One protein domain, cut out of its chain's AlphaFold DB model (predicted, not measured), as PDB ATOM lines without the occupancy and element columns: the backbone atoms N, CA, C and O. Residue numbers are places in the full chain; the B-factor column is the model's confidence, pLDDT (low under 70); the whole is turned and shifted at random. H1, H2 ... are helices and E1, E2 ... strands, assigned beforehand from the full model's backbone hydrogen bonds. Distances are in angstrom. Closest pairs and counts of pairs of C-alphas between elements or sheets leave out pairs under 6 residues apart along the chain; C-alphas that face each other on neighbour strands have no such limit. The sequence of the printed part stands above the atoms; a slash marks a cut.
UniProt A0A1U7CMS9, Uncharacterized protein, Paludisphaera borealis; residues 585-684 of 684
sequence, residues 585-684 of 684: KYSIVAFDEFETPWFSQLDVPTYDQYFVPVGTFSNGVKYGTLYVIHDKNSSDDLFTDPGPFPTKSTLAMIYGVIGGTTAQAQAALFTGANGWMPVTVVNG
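This is residues 585 to 684 of the 684 residues of an uncharacterized protein of Paludisphaera borealis (UniProt A0A1U7CMS9). A strongly twisted sheet of four strands is the body of this domain, with helix H3 packed on it near the beginnings of E1 and E2 and helix H2 set crosswise to H3, off the sheet. The small helix H1 only grazes the sheet with residues 596 to 599, just after E1 ends. The 100 printed residues hold three named helices and four named strands, in the order E1, H1, E2, E3, H2, H3, E4; the sheet is mixed, in the order E2, E3, E1, E4, and the class is mixed, helices and strands. The whole is compact, with a radius of gyration of the C-alphas of 13.3 A, and spans 40 by 30 by 21 A.

Start with E1, residues 586 to 595, an inner strand that bends by 73 degrees at residue 592. Its antiparallel neighbour is E3, residues 622 to 631, with N 589 and O 628 2.9 A apart, within hydrogen-bond range. Next look at E2, residues 609 to 616, an edge strand that forms a hairpin with E3, where N 612 and O 625 are 2.9 A apart. The other edge strand is E4, residues 679 to 683, parallel to E1, with N 680 and O 588 2.8 A apart. E1, H1 (residues 596 to 601) and E2 form a split strand-helix-strand unit, two strands running the same way with E3 between them in the sheet, and its crossover is right-handed. H3, residues 662 to 670, is on the sheet at a height of 9.9 A; its closest C-alpha pair with E3 is Phe 670 and Tyr 627, 6.0 A. H2, residues 648 to 658, is not on the sheet but touches H3, about perpendicular at 83 degrees, with the closest C-alphas, those of Tyr 655 and Ala 665, 5.2 A apart. Every O i to N i+4 pair is within hydrogen-bond range in H2 and H3; H1 has 0 of 2, but 2 of 3 O i to N i+3 pairs.

Find C-alpha 586 at (40.717, 67.899, 101.013), where E1 begins its 24.1 A. H1 follows over 10.2 A, then E2 over 19.2 A and E3 over 27.4 A. Find C-alpha 648 at (37.052, 78.740, 92.992), where H2 begins its 15.4 A; H3 covers 11.9 A. E4 runs 12.6 A to C-alpha 683 at (42.062, 74.811, 119.388).

The two C-alphas farthest apart, those of Ser 618 and Val 657, are 40.4 A apart. The printed part has no cut, and its one long link is residues 632 to 647, from E3 to H2. Residue 684, the chain's last, is the one printed residue with pLDDT under 70.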
ATOM      1  N   LYS A 585      41.318  64.227  98.896       92.44
ATOM      2  CA  LYS A 585      42.309  65.288  98.707       92.44
ATOM      3  C   LYS A 585      42.184  66.410  99.728       92.44
ATOM      4  O   LYS A 585      43.201  66.973 100.091       92.44
ATOM      5  N   TYR A 586      40.982  66.726 100.190       94.38
ATOM      6  CA  TYR A 586      40.717  67.899 101.013       94.38
ATOM      7  C   TYR A 586      40.144  67.530 102.389       94.38
ATOM      8  O   TYR A 586      39.494  66.495 102.551       94.38
ATOM      9  N   SER A 587      40.377  68.396 103.370       92.75
ATOM     10  CA  SER A 587      39.791  68.383 104.716       92.75
ATOM     11  C   SER A 587      39.285  69.774 105.085       92.75
ATOM     12  O   SER A 587      39.689  70.770 104.480       92.75
ATOM     13  N   ILE A 588      38.388  69.848 106.072       94.88
ATOM     14  CA  ILE A 588      37.988  71.116 106.682       94.88
ATOM     15  C   ILE A 588      38.693  71.244 108.027       94.88
ATOM     16  O   ILE A 588      38.610  70.335 108.849       94.88
ATOM     17  N   VAL A 589      39.308  72.394 108.278       94.69
ATOM     18  CA  VAL A 589      39.790  72.774 109.608       94.69
ATOM     19  C   VAL A 589      38.904  73.880 110.163       94.69
ATOM     20  O   VAL A 589      38.582  74.838 109.457       94.69
ATOM     21  N   ALA A 590      38.501  73.737 111.422       95.75
ATOM     22  CA  ALA A 590      37.735  74.723 112.166       95.75
ATOM     23  C   ALA A 590      38.582  75.313 113.299       95.75
ATOM     24  O   ALA A 590      39.089  74.578 114.142       95.75
ATOM     25  N   PHE A 591      38.702  76.637 113.326       94.75
ATOM     26  CA  PHE A 591      39.338  77.398 114.398       94.75
ATOM     27  C   PHE A 591      38.256  78.042 115.247       94.75
ATOM     28  O   PHE A 591      37.575  78.965 114.789       94.75
ATOM     29  N   ASP A 592      38.100  77.558 116.473       93.75
ATOM     30  CA  ASP A 592      37.205  78.176 117.442       93.75
ATOM     31  C   ASP A 592      37.829  79.444 118.033       93.75
ATOM     32  O   ASP A 592      39.045  79.588 118.114       93.75
ATOM     33  N   GLU A 593      36.971  80.391 118.413       92.88
ATOM     34  CA  GLU A 593      37.365  81.698 118.960       92.88
ATOM     35  C   GLU A 593      38.282  82.538 118.041       92.88
ATOM     36  O   GLU A 593      38.928  83.486 118.486       92.88
ATOM     37  N   PHE A 594      38.270  82.274 116.730       94.50
ATOM     38  CA  PHE A 594      39.049  83.011 115.739       94.50
ATOM     39  C   PHE A 594      38.659  84.496 115.697       94.50
ATOM     40  O   PHE A 594      37.499  84.845 115.446       94.50
ATOM     41  N   GLU A 595      39.630  85.392 115.899       95.44
ATOM     42  CA  GLU A 595      39.388  86.837 115.915       95.44
ATOM     43  C   GLU A 595      39.561  87.477 114.525       95.44
ATOM     44  O   GLU A 595      40.523  87.219 113.802       95.44
ATOM     45  N   THR A 596      38.677  88.412 114.159       93.25
ATOM     46  CA  THR A 596      38.688  89.015 112.811       93.25
ATOM     47  C   THR A 596      39.994  89.713 112.359       93.25
ATOM     48  O   THR A 596      40.231  89.759 111.153       93.25
ATOM     49  N   PRO A 597      40.867  90.275 113.224       94.69
ATOM     50  CA  PRO A 597      42.136  90.859 112.775       94.69
ATOM     51  C   PRO A 597      43.094  89.843 112.135       94.69
ATOM     52  O   PRO A 597      43.888  90.212 111.262       94.69
ATOM     53  N   TRP A 598      42.991  88.564 112.515       92.69
ATOM     54  CA  TRP A 598      43.861  87.495 112.019       92.69
ATOM     55  C   TRP A 598      43.571  87.103 110.567       92.69
ATOM     56  O   TRP A 598      44.452  86.550 109.917       92.69
ATOM     57  N   PHE A 599      42.419  87.486 109.993       91.88
ATOM     58  CA  PHE A 599      42.121  87.260 108.567       91.88
ATOM     59  C   PHE A 599      43.198  87.811 107.626       91.88
ATOM     60  O   PHE A 599      43.430  87.247 106.564       91.88
ATOM     61  N   SER A 600      43.862  88.905 108.010       91.75
ATOM     62  CA  SER A 600      44.920  89.530 107.202       91.75
ATOM     63  C   SER A 600      46.246  88.763 107.201       91.75
ATOM     64  O   SER A 600      47.119  89.074 106.395       91.75
ATOM     65  N   GLN A 601      46.398  87.795 108.108       92.94
ATOM     66  CA  GLN A 601      47.610  86.994 108.285       92.94
ATOM     67  C   GLN A 601      47.481  85.588 107.689       92.94
ATOM     68  O   GLN A 601      48.484  84.890 107.581       92.94
ATOM     69  N   LEU A 602      46.269  85.169 107.313       91.44
ATOM     70  CA  LEU A 602      46.039  83.875 106.681       91.44
ATOM     71  C   LEU A 602      46.485  83.913 105.219       91.44
ATOM     72  O   LEU A 602      46.001  84.743 104.448       91.44
ATOM     73  N   ASP A 603      47.316  82.952 104.816       88.88
ATOM     74  CA  ASP A 603      47.619  82.694 103.403       88.88
ATOM     75  C   ASP A 603      46.568  81.755 102.784       88.88
ATOM     76  O   ASP A 603      46.867  80.721 102.192       88.88
ATOM     77  N   VAL A 604      45.293  82.094 102.994       91.62
ATOM     78  CA  VAL A 604      44.132  81.307 102.561       91.62
ATOM     79  C   VAL A 604      43.275  82.167 101.635       91.62
ATOM     80  O   VAL A 604      42.911  83.287 102.014       91.62
ATOM     81  N   PRO A 605      42.874  81.688 100.446       92.94
ATOM     82  CA  PRO A 605      41.973  82.434  99.585       92.94
ATOM     83  C   PRO A 605      40.633  82.710 100.273       92.94
ATOM     84  O   PRO A 605      40.037  81.848 100.911       92.94
ATOM     85  N   THR A 606      40.094  83.915 100.098       92.44
ATOM     86  CA  THR A 606      38.851  84.331 100.778       92.44
ATOM     87  C   THR A 606      37.618  83.514 100.388       92.44
ATOM     88  O   THR A 606      36.623  83.536 101.103       92.44
ATOM     89  N   TYR A 607      37.654  82.808  99.253       90.19
ATOM     90  CA  TYR A 607      36.564  81.931  98.818       90.19
ATOM     91  C   TYR A 607      36.592  80.543  99.477       90.19
ATOM     92  O   TYR A 607      35.582  79.845  99.399       90.19
ATOM     93  N   ASP A 608      37.698  80.189 100.139       90.06
ATOM     94  CA  ASP A 608      37.894  78.951 100.904       90.06
ATOM     95  C   ASP A 608      37.672  79.160 102.411       90.06
ATOM     96  O   ASP A 608      38.005  78.294 103.211       90.06
ATOM     97  N   GLN A 609      37.124  80.312 102.809       94.25
ATOM     98  CA  GLN A 609      36.878  80.681 104.201       94.25
ATOM     99  C   GLN A 609      35.376  80.812 104.468       94.25
ATOM    100  O   GLN A 609      34.647  81.451 103.702       94.25
ATOM    101  N   TYR A 610      34.921  80.286 105.603       95.94
ATOM    102  CA  TYR A 610      33.566  80.496 106.106       95.94
ATOM    103  C   TYR A 610      33.601  80.841 107.595       95.94
ATOM    104  O   TYR A 610      34.054  80.051 108.415       95.94
ATOM    105  N   PHE A 611      33.139  82.041 107.951       96.50
ATOM    106  CA  PHE A 611      33.186  82.543 109.323       96.50
ATOM    107  C   PHE A 611      31.790  82.627 109.930       96.50
ATOM    108  O   PHE A 611      30.925  83.349 109.422       96.50
ATOM    109  N   VAL A 612      31.597  81.936 111.050       96.00
ATOM    110  CA  VAL A 612      30.364  81.981 111.838       96.00
ATOM    111  C   VAL A 612      30.618  82.837 113.079       96.00
ATOM    112  O   VAL A 612      31.281  82.373 114.007       96.00
ATOM    113  N   PRO A 613      30.131  84.092 113.126       95.50
ATOM    114  CA  PRO A 613      30.360  84.959 114.273       95.50
ATOM    115  C   PRO A 613      29.652  84.405 115.514       95.50
ATOM    116  O   PRO A 613      28.448  84.158 115.482       95.50
ATOM    117  N   VAL A 614      30.391  84.275 116.615       96.00
ATOM    118  CA  VAL A 614      29.858  83.843 117.917       96.00
ATOM    119  C   VAL A 614      29.618  85.049 118.821       96.00
ATOM    120  O   VAL A 614      28.603  85.121 119.512       96.00
ATOM    121  N   GLY A 615      30.514  86.040 118.790       95.56
ATOM    122  CA  GLY A 615      30.420  87.190 119.678       95.56
ATOM    123  C   GLY A 615      31.314  88.364 119.299       95.56
ATOM    124  O   GLY A 615      31.833  88.485 118.188       95.56
ATOM    125  N   THR A 616      31.442  89.301 120.233       96.75
ATOM    126  CA  THR A 616      32.326  90.466 120.121       96.75
ATOM    127  C   THR A 616      32.977  90.707 121.476       96.75
ATOM    128  O   THR A 616      32.286  90.770 122.492       96.75
ATOM    129  N   PHE A 617      34.302  90.808 121.498       92.69
ATOM    130  CA  PHE A 617      35.070  91.138 122.691       92.69
ATOM    131  C   PHE A 617      34.815  92.582 123.140       92.69
ATOM    132  O   PHE A 617      34.312  93.422 122.392       92.69
ATOM    133  N   SER A 618      35.208  92.900 124.375       94.69
ATOM    134  CA  SER A 618      35.043  94.236 124.966       94.69
ATOM    135  C   SER A 618      35.774  95.346 124.202       94.69
ATOM    136  O   SER A 618      35.365  96.502 124.263       94.69
ATOM    137  N   ASN A 619      36.824  95.002 123.453       94.12
ATOM    138  CA  ASN A 619      37.565  95.910 122.575       94.12
ATOM    139  C   ASN A 619      36.901  96.112 121.192       94.12
ATOM    140  O   ASN A 619      37.467  96.795 120.342       94.12
ATOM    141  N   GLY A 620      35.723  95.522 120.952       95.12
ATOM    142  CA  GLY A 620      34.988  95.611 119.688       95.12
ATOM    143  C   GLY A 620      35.414  94.600 118.618       95.12
ATOM    144  O   GLY A 620      34.834  94.599 117.531       95.12
ATOM    145  N   VAL A 621      36.391  93.732 118.896       95.69
ATOM    146  CA  VAL A 621      36.834  92.685 117.967       95.69
ATOM    147  C   VAL A 621      35.809  91.557 117.923       95.69
ATOM    148  O   VAL A 621      35.431  91.009 118.958       95.69
ATOM    149  N   LYS A 622      35.341  91.198 116.725       95.81
ATOM    150  CA  LYS A 622      34.459  90.041 116.541       95.81
ATOM    151  C   LYS A 622      35.273  88.754 116.604       95.81
ATOM    152  O   LYS A 622      36.378  88.705 116.064       95.81
ATOM    153  N   TYR A 623      34.686  87.727 117.203       95.69
ATOM    154  CA  TYR A 623      35.240  86.378 117.212       95.69
ATOM    155  C   TYR A 623      34.166  85.350 116.868       95.69
ATOM    156  O   TYR A 623      32.961  85.617 116.979       95.69
ATOM    157  N   GLY A 624      34.598  84.189 116.401       95.94
ATOM    158  CA  GLY A 624      33.706  83.124 115.973       95.94
ATOM    159  C   GLY A 624      34.465  81.888 115.530       95.94
ATOM    160  O   GLY A 624      35.666  81.801 115.749       95.94
ATOM    161  N   THR A 625      33.766  80.955 114.897       96.50
ATOM    162  CA  THR A 625      34.413  79.782 114.308       96.50
ATOM    163  C   THR A 625      34.752  80.079 112.852       96.50
ATOM    164  O   THR A 625      33.868  80.436 112.063       96.50
ATOM    165  N   LEU A 626      36.030  79.960 112.496       96.31
ATOM    166  CA  LEU A 626      36.498  80.028 111.115       96.31
ATOM    167  C   LEU A 626      36.688  78.614 110.570       96.31
ATOM    168  O   LEU A 626      37.496  77.861 111.095       96.31
ATOM    169  N   TYR A 627      35.997  78.293 109.484       96.62
ATOM    170  CA  TYR A 627      36.171  77.056 108.733       96.62
ATOM    171  C   TYR A 627      36.985  77.324 107.467       96.62
ATOM    172  O   TYR A 627      36.704  78.290 106.748       96.62
ATOM    173  N   VAL A 628      37.955  76.458 107.176       95.31
ATOM    174  CA  VAL A 628      38.798  76.524 105.976       95.31
ATOM    175  C   VAL A 628      38.930  75.146 105.343       95.31
ATOM    176  O   VAL A 628      39.193  74.173 106.042       95.31
ATOM    177  N   ILE A 629      38.757  75.065 104.022       95.31
ATOM    178  CA  ILE A 629      39.021  73.837 103.259       95.31
ATOM    179  C   ILE A 629      40.457  73.889 102.745       95.31
ATOM    180  O   ILE A 629      40.827  74.861 102.095       95.31
ATOM    181  N   HIS A 630      41.241  72.841 102.984       93.25
ATOM    182  CA  HIS A 630      42.640  72.743 102.555       93.25
ATOM    183  C   HIS A 630      43.005  71.309 102.140       93.25
ATOM    184  O   HIS A 630      42.189  70.400 102.305       93.25
ATOM    185  N   ASP A 631      44.184  71.093 101.542       92.62
ATOM    186  CA  ASP A 631      44.651  69.743 101.198       92.62
ATOM    187  C   ASP A 631      44.912  68.927 102.468       92.62
ATOM    188  O   ASP A 631      45.602  69.352 103.391       92.62
ATOM    189  N   LYS A 632      44.358  67.721 102.489       90.31
ATOM    190  CA  LYS A 632      44.367  66.790 103.615       90.31
ATOM    191  C   LYS A 632      45.766  66.325 104.008       90.31
ATOM    192  O   LYS A 632      45.956  65.819 105.111       90.31
ATOM    193  N   ASN A 633      46.731  66.417 103.097       89.44
ATOM    194  CA  ASN A 633      48.117  66.051 103.369       89.44
ATOM    195  C   ASN A 633      48.976  67.259 103.767       89.44
ATOM    196  O   ASN A 633      50.169  67.083 104.026       89.44
ATOM    197  N   SER A 634      48.394  68.456 103.792       90.38
ATOM    198  CA  SER A 634      49.053  69.692 104.210       90.38
ATOM    199  C   SER A 634      48.910  69.921 105.711       90.38
ATOM    200  O   SER A 634      48.263  69.153 106.422       90.38
ATOM    201  N   SER A 635      49.567  70.965 106.218       90.62
ATOM    202  CA  SER A 635      49.481  71.322 107.632       90.62
ATOM    203  C   SER A 635      48.081  71.840 107.977       90.62
ATOM    204  O   SER A 635      47.548  72.684 107.258       90.62
ATOM    205  N   ASP A 636      47.519  71.394 109.106       90.44
ATOM    206  CA  ASP A 636      46.306  71.996 109.688       90.44
ATOM    207  C   ASP A 636      46.577  73.428 110.203       90.44
ATOM    208  O   ASP A 636      45.648  74.201 110.434       90.44
ATOM    209  N   ASP A 637      47.852  73.800 110.388       89.81
ATOM    210  CA  ASP A 637      48.264  75.168 110.705       89.81
ATOM    211  C   ASP A 637      48.240  76.047 109.448       89.81
ATOM    212  O   ASP A 637      49.132  75.991 108.592       89.81
ATOM    213  N   LEU A 638      47.221  76.905 109.378       87.12
ATOM    214  CA  LEU A 638      46.961  77.733 108.209       87.12
ATOM    215  C   LEU A 638      47.950  78.889 107.993       87.12
ATOM    216  O   LEU A 638      47.852  79.595 106.988       87.12
ATOM    217  N   PHE A 639      48.880  79.116 108.922       87.94
ATOM    218  CA  PHE A 639      49.851  80.208 108.837       87.94
ATOM    219  C   PHE A 639      51.187  79.785 108.218       87.94
ATOM    220  O   PHE A 639      51.990  80.651 107.868       87.94
ATOM    221  N   THR A 640      51.452  78.480 108.105       85.06
ATOM    222  CA  THR A 640      52.768  77.966 107.697       85.06
ATOM    223  C   THR A 640      52.778  77.341 106.306       85.06
ATOM    224  O   THR A 640      53.666  77.680 105.524       85.06
ATOM    225  N   ASP A 641      51.818  76.468 105.986       81.06
ATOM    226  CA  ASP A 641      51.661  75.871 104.647       81.06
ATOM    227  C   ASP A 641      50.245  75.282 104.443       81.06
ATOM    228  O   ASP A 641      50.055  74.062 104.499       81.06
ATOM    229  N   PRO A 642      49.218  76.132 104.261       78.06
ATOM    230  CA  PRO A 642      47.831  75.680 104.134       78.06
ATOM    231  C   PRO A 642      47.468  75.102 102.757       78.06
ATOM    232  O   PRO A 642      46.379  74.569 102.591       78.06
ATOM    233  N   GLY A 643      48.306  75.254 101.730       82.88
ATOM    234  CA  GLY A 643      47.949  74.883 100.358       82.88
ATOM    235  C   GLY A 643      48.247  73.418 100.019       82.88
ATOM    236  O   GLY A 643      49.005  72.767 100.730       82.88
ATOM    237  N   PRO A 644      47.740  72.892  98.888       91.25
ATOM    238  CA  PRO A 644      46.878  73.558  97.906       91.25
ATOM    239  C   PRO A 644      45.388  73.609  98.301       91.25
ATOM    240  O   PRO A 644      44.863  72.725  98.966       91.25
ATOM    241  N   PHE A 645      44.676  74.625  97.811       94.06
ATOM    242  CA  PHE A 645      43.240  74.819  98.050       94.06
ATOM    243  C   PHE A 645      42.383  74.316  96.877       94.06
ATOM    244  O   PHE A 645      42.883  74.234  95.747       94.06
ATOM    245  N   PRO A 646      41.091  73.998  97.086       94.69
ATOM    246  CA  PRO A 646      40.161  73.790  95.983       94.69
ATOM    247  C   PRO A 646      40.102  75.019  95.072       94.69
ATOM    248  O   PRO A 646      40.166  76.158  95.521       94.69
ATOM    249  N   THR A 647      39.921  74.825  93.766       95.50
ATOM    250  CA  THR A 647      39.746  75.989  92.888       95.50
ATOM    251  C   THR A 647      38.402  76.674  93.157       95.50
ATOM    252  O   THR A 647      37.390  76.017  93.426       95.50
ATOM    253  N   LYS A 648      38.327  77.996  92.950       95.06
ATOM    254  CA  LYS A 648      37.052  78.740  92.992       95.06
ATOM    255  C   LYS A 648      35.971  78.121  92.090       95.06
ATOM    256  O   LYS A 648      34.787  78.176  92.418       95.06
ATOM    257  N   SER A 649      36.365  77.531  90.957       95.81
ATOM    258  CA  SER A 649      35.441  76.835  90.053       95.81
ATOM    259  C   SER A 649      34.904  75.541  90.668       95.81
ATOM    260  O   SER A 649      33.728  75.231  90.487       95.81
ATOM    261  N   THR A 650      35.738  74.797  91.397       95.31
ATOM    262  CA  THR A 650      35.346  73.581  92.122       95.31
ATOM    263  C   THR A 650      34.300  73.902  93.182       95.31
ATOM    264  O   THR A 650      33.221  73.309  93.166       95.31
ATOM    265  N   LEU A 651      34.547  74.911  94.023       95.25
ATOM    266  CA  LEU A 651      33.570  75.337  95.028       95.25
ATOM    267  C   LEU A 651      32.277  75.869  94.403       95.25
ATOM    268  O   LEU A 651      31.190  75.539  94.867       95.25
ATOM    269  N   ALA A 652      32.363  76.627  93.305       94.94
ATOM    270  CA  ALA A 652      31.176  77.085  92.587       94.94
ATOM    271  C   ALA A 652      30.320  75.919  92.052       94.94
ATOM    272  O   ALA A 652      29.091  76.003  92.086       94.94
ATOM    273  N   MET A 653      30.944  74.826  91.595       95.19
ATOM    274  CA  MET A 653      30.220  73.614  91.196       95.19
ATOM    275  C   MET A 653      29.543  72.935  92.386       95.19
ATOM    276  O   MET A 653      28.374  72.574  92.270       95.19
ATOM    277  N   ILE A 654      30.236  72.809  93.522       94.12
ATOM    278  CA  ILE A 654      29.668  72.237  94.751       94.12
ATOM    279  C   ILE A 654      28.463  73.064  95.215       94.12
ATOM    280  O   ILE A 654      27.383  72.512  95.423       94.12
ATOM    281  N   TYR A 655      28.591  74.393  95.276       94.69
ATOM    282  CA  TYR A 655      27.480  75.267  95.664       94.69
ATOM    283  C   TYR A 655      26.291  75.167  94.706       94.69
ATOM    284  O   TYR A 655      25.143  75.182  95.144       94.69
ATOM    285  N   GLY A 656      26.555  75.032  93.403       93.19
ATOM    286  CA  GLY A 656      25.511  74.823  92.402       93.19
ATOM    287  C   GLY A 656      24.745  73.509  92.583       93.19
ATOM    288  O   GLY A 656      23.566  73.450  92.243       93.19
ATOM    289  N   VAL A 657      25.395  72.476  93.128       91.31
ATOM    290  CA  VAL A 657      24.783  71.168  93.398       91.31
ATOM    291  C   VAL A 657      24.014  71.159  94.720       91.31
ATOM    292  O   VAL A 657      22.914  70.618  94.754       91.31
ATOM    293  N   ILE A 658      24.540  71.797  95.774       89.31
ATOM    294  CA  ILE A 658      23.828  71.955  97.057       89.31
ATOM    295  C   ILE A 658      22.525  72.748  96.862       89.31
ATOM    296  O   ILE A 658      21.505  72.454  97.484       89.31
ATOM    297  N   GLY A 659      22.545  73.741  95.969       89.62
ATOM    298  CA  GLY A 659      21.408  74.622  95.731       89.62
ATOM    299  C   GLY A 659      21.198  75.640  96.858       89.62
ATOM    300  O   GLY A 659      22.063  75.868  97.703       89.62
ATOM    301  N   GLY A 660      20.041  76.306  96.851       89.81
ATOM    302  CA  GLY A 660      19.741  77.393  97.788       89.81
ATOM    303  C   GLY A 660      20.549  78.670  97.523       89.81
ATOM    304  O   GLY A 660      21.015  78.927  96.412       89.81
ATOM    305  N   THR A 661      20.671  79.521  98.542       92.88
ATOM    306  CA  THR A 661      21.553  80.697  98.475       92.88
ATOM    307  C   THR A 661      23.011  80.279  98.653       92.88
ATOM    308  O   THR A 661      23.301  79.319  99.363       92.88
ATOM    309  N   THR A 662      23.955  81.038  98.089       92.19
ATOM    310  CA  THR A 662      25.393  80.769  98.266       92.19
ATOM    311  C   THR A 662      25.789  80.654  99.739       92.19
ATOM    312  O   THR A 662      26.565  79.774 100.082       92.19
ATOM    313  N   ALA A 663      25.206  81.474 100.619       92.44
ATOM    314  CA  ALA A 663      25.469  81.413 102.055       92.44
ATOM    315  C   ALA A 663      24.996  80.096 102.698       92.44
ATOM    316  O   ALA A 663      25.688  79.559 103.557       92.44
ATOM    317  N   GLN A 664      23.844  79.559 102.278       92.44
ATOM    318  CA  GLN A 664      23.350  78.258 102.749       92.44
ATOM    319  C   GLN A 664      24.217  77.110 102.231       92.44
ATOM    320  O   GLN A 664      24.542  76.206 102.993       92.44
ATOM    321  N   ALA A 665      24.623  77.168 100.961       93.00
ATOM    322  CA  ALA A 665      25.497  76.162 100.373       93.00
ATOM    323  C   ALA A 665      26.891  76.157 101.016       93.00
ATOM    324  O   ALA A 665      27.432  75.095 101.310       93.00
ATOM    325  N   GLN A 666      27.444  77.341 101.288       94.00
ATOM    326  CA  GLN A 666      28.679  77.494 102.054       94.00
ATOM    327  C   GLN A 666      28.528  76.922 103.457       94.00
ATOM    328  O   GLN A 666      29.335  76.090 103.849       94.00
ATOM    329  N   ALA A 667      27.474  77.307 104.181       93.25
ATOM    330  CA  ALA A 667      27.219  76.775 105.513       93.25
ATOM    331  C   ALA A 667      27.186  75.242 105.498       93.25
ATOM    332  O   ALA A 667      27.910  74.622 106.262       93.25
ATOM    333  N   ALA A 668      26.420  74.642 104.583       90.50
ATOM    334  CA  ALA A 668      26.300  73.193 104.483       90.50
ATOM    335  C   ALA A 668      27.636  72.496 104.169       90.50
ATOM    336  O   ALA A 668      27.938  71.469 104.767       90.50
ATOM    337  N   LEU A 669      28.438  73.054 103.256       93.44
ATOM    338  CA  LEU A 669      29.744  72.496 102.904       93.44
ATOM    339  C   LEU A 669      30.736  72.596 104.070       93.44
ATOM    340  O   LEU A 669      31.343  71.599 104.446       93.44
ATOM    341  N   PHE A 670      30.914  73.797 104.624       93.88
ATOM    342  CA  PHE A 670      31.982  74.099 105.578       93.88
ATOM    343  C   PHE A 670      31.730  73.561 106.982       93.88
ATOM    344  O   PHE A 670      32.685  73.304 107.703       93.88
ATOM    345  N   THR A 671      30.479  73.372 107.394       87.56
ATOM    346  CA  THR A 671      30.195  72.760 108.700       87.56
ATOM    347  C   THR A 671      30.203  71.232 108.649       87.56
ATOM    348  O   THR A 671      29.927  70.594 109.660       87.56
ATOM    349  N   GLY A 672      30.478  70.636 107.481       82.56
ATOM    350  CA  GLY A 672      30.389  69.192 107.267       82.56
ATOM    351  C   GLY A 672      28.952  68.651 107.257       82.56
ATOM    352  O   GLY A 672      28.763  67.438 107.194       82.56
ATOM    353  N   ALA A 673      27.932  69.518 107.294       83.31
ATOM    354  CA  ALA A 673      26.534  69.094 107.284       83.31
ATOM    355  C   ALA A 673      26.226  68.234 106.049       83.31
ATOM    356  O   ALA A 673      26.712  68.510 104.959       83.31
ATOM    357  N   ASN A 674      25.384  67.207 106.182       75.06
ATOM    358  CA  ASN A 674      25.103  66.249 105.101       75.06
ATOM    359  C   ASN A 674      26.353  65.499 104.586       75.06
ATOM    360  O   ASN A 674      26.385  65.108 103.418       75.06
ATOM    361  N   GLY A 675      27.389  65.331 105.416       76.75
ATOM    362  CA  GLY A 675      28.528  64.450 105.138       76.75
ATOM    363  C   GLY A 675      29.450  64.905 104.001       76.75
ATOM    364  O   GLY A 675      29.971  64.066 103.269       76.75
ATOM    365  N   TRP A 676      29.639  66.216 103.801       84.62
ATOM    366  CA  TRP A 676      30.516  66.720 102.730       84.62
ATOM    367  C   TRP A 676      31.995  66.398 102.942       84.62
ATOM    368  O   TRP A 676      32.642  65.895 102.025       84.62
ATOM    369  N   MET A 677      32.538  66.722 104.114       88.38
ATOM    370  CA  MET A 677      33.934  66.484 104.487       88.38
ATOM    371  C   MET A 677      34.059  66.430 106.016       88.38
ATOM    372  O   MET A 677      33.303  67.118 106.705       88.38
ATOM    373  N   PRO A 678      35.028  65.666 106.553       84.88
ATOM    374  CA  PRO A 678      35.328  65.691 107.978       84.88
ATOM    375  C   PRO A 678      35.868  67.066 108.395       84.88
ATOM    376  O   PRO A 678      36.661  67.675 107.670       84.88
ATOM    377  N   VAL A 679      35.450  67.521 109.578       90.56
ATOM    378  CA  VAL A 679      35.901  68.774 110.194       90.56
ATOM    379  C   VAL A 679      36.863  68.460 111.339       90.56
ATOM    380  O   VAL A 679      36.477  67.844 112.333       90.56
ATOM    381  N   THR A 680      38.109  68.906 111.218       92.25
ATOM    382  CA  THR A 680      39.109  68.869 112.289       92.25
ATOM    383  C   THR A 680      39.051  70.181 113.064       92.25
ATOM    384  O   THR A 680      39.297  71.244 112.502       92.25
ATOM    385  N   VAL A 681      38.734  70.131 114.357       90.62
ATOM    386  CA  VAL A 681      38.761  71.327 115.212       90.62
ATOM    387  C   VAL A 681      40.177  71.537 115.742       90.62
ATOM    388  O   VAL A 681      40.720  70.672 116.434       90.62
ATOM    389  N   VAL A 682      40.760  72.691 115.434       88.81
ATOM    390  CA  VAL A 682      42.043  73.146 115.968       88.81
ATOM    391  C   VAL A 682      41.750  74.173 117.053       88.81
ATOM    392  O   VAL A 682      41.157  75.221 116.799       88.81
ATOM    393  N   ASN A 683      42.148  73.857 118.285       80.88
ATOM    394  CA  ASN A 683      42.062  74.811 119.388       80.88
ATOM    395  C   ASN A 683      43.134  75.885 119.175       80.88
ATOM    396  O   ASN A 683      44.325  75.556 119.188       80.88
ATOM    397  N   GLY A 684      42.683  77.117 118.923       63.59
ATOM    398  CA  GLY A 684      43.522  78.302 118.721       63.59
ATOM    399  C   GLY A 684      44.259  78.769 119.968       63.59
ATOM    400  O   GLY A 684      43.812  78.446 121.095       63.59
TER     401      GLY A 684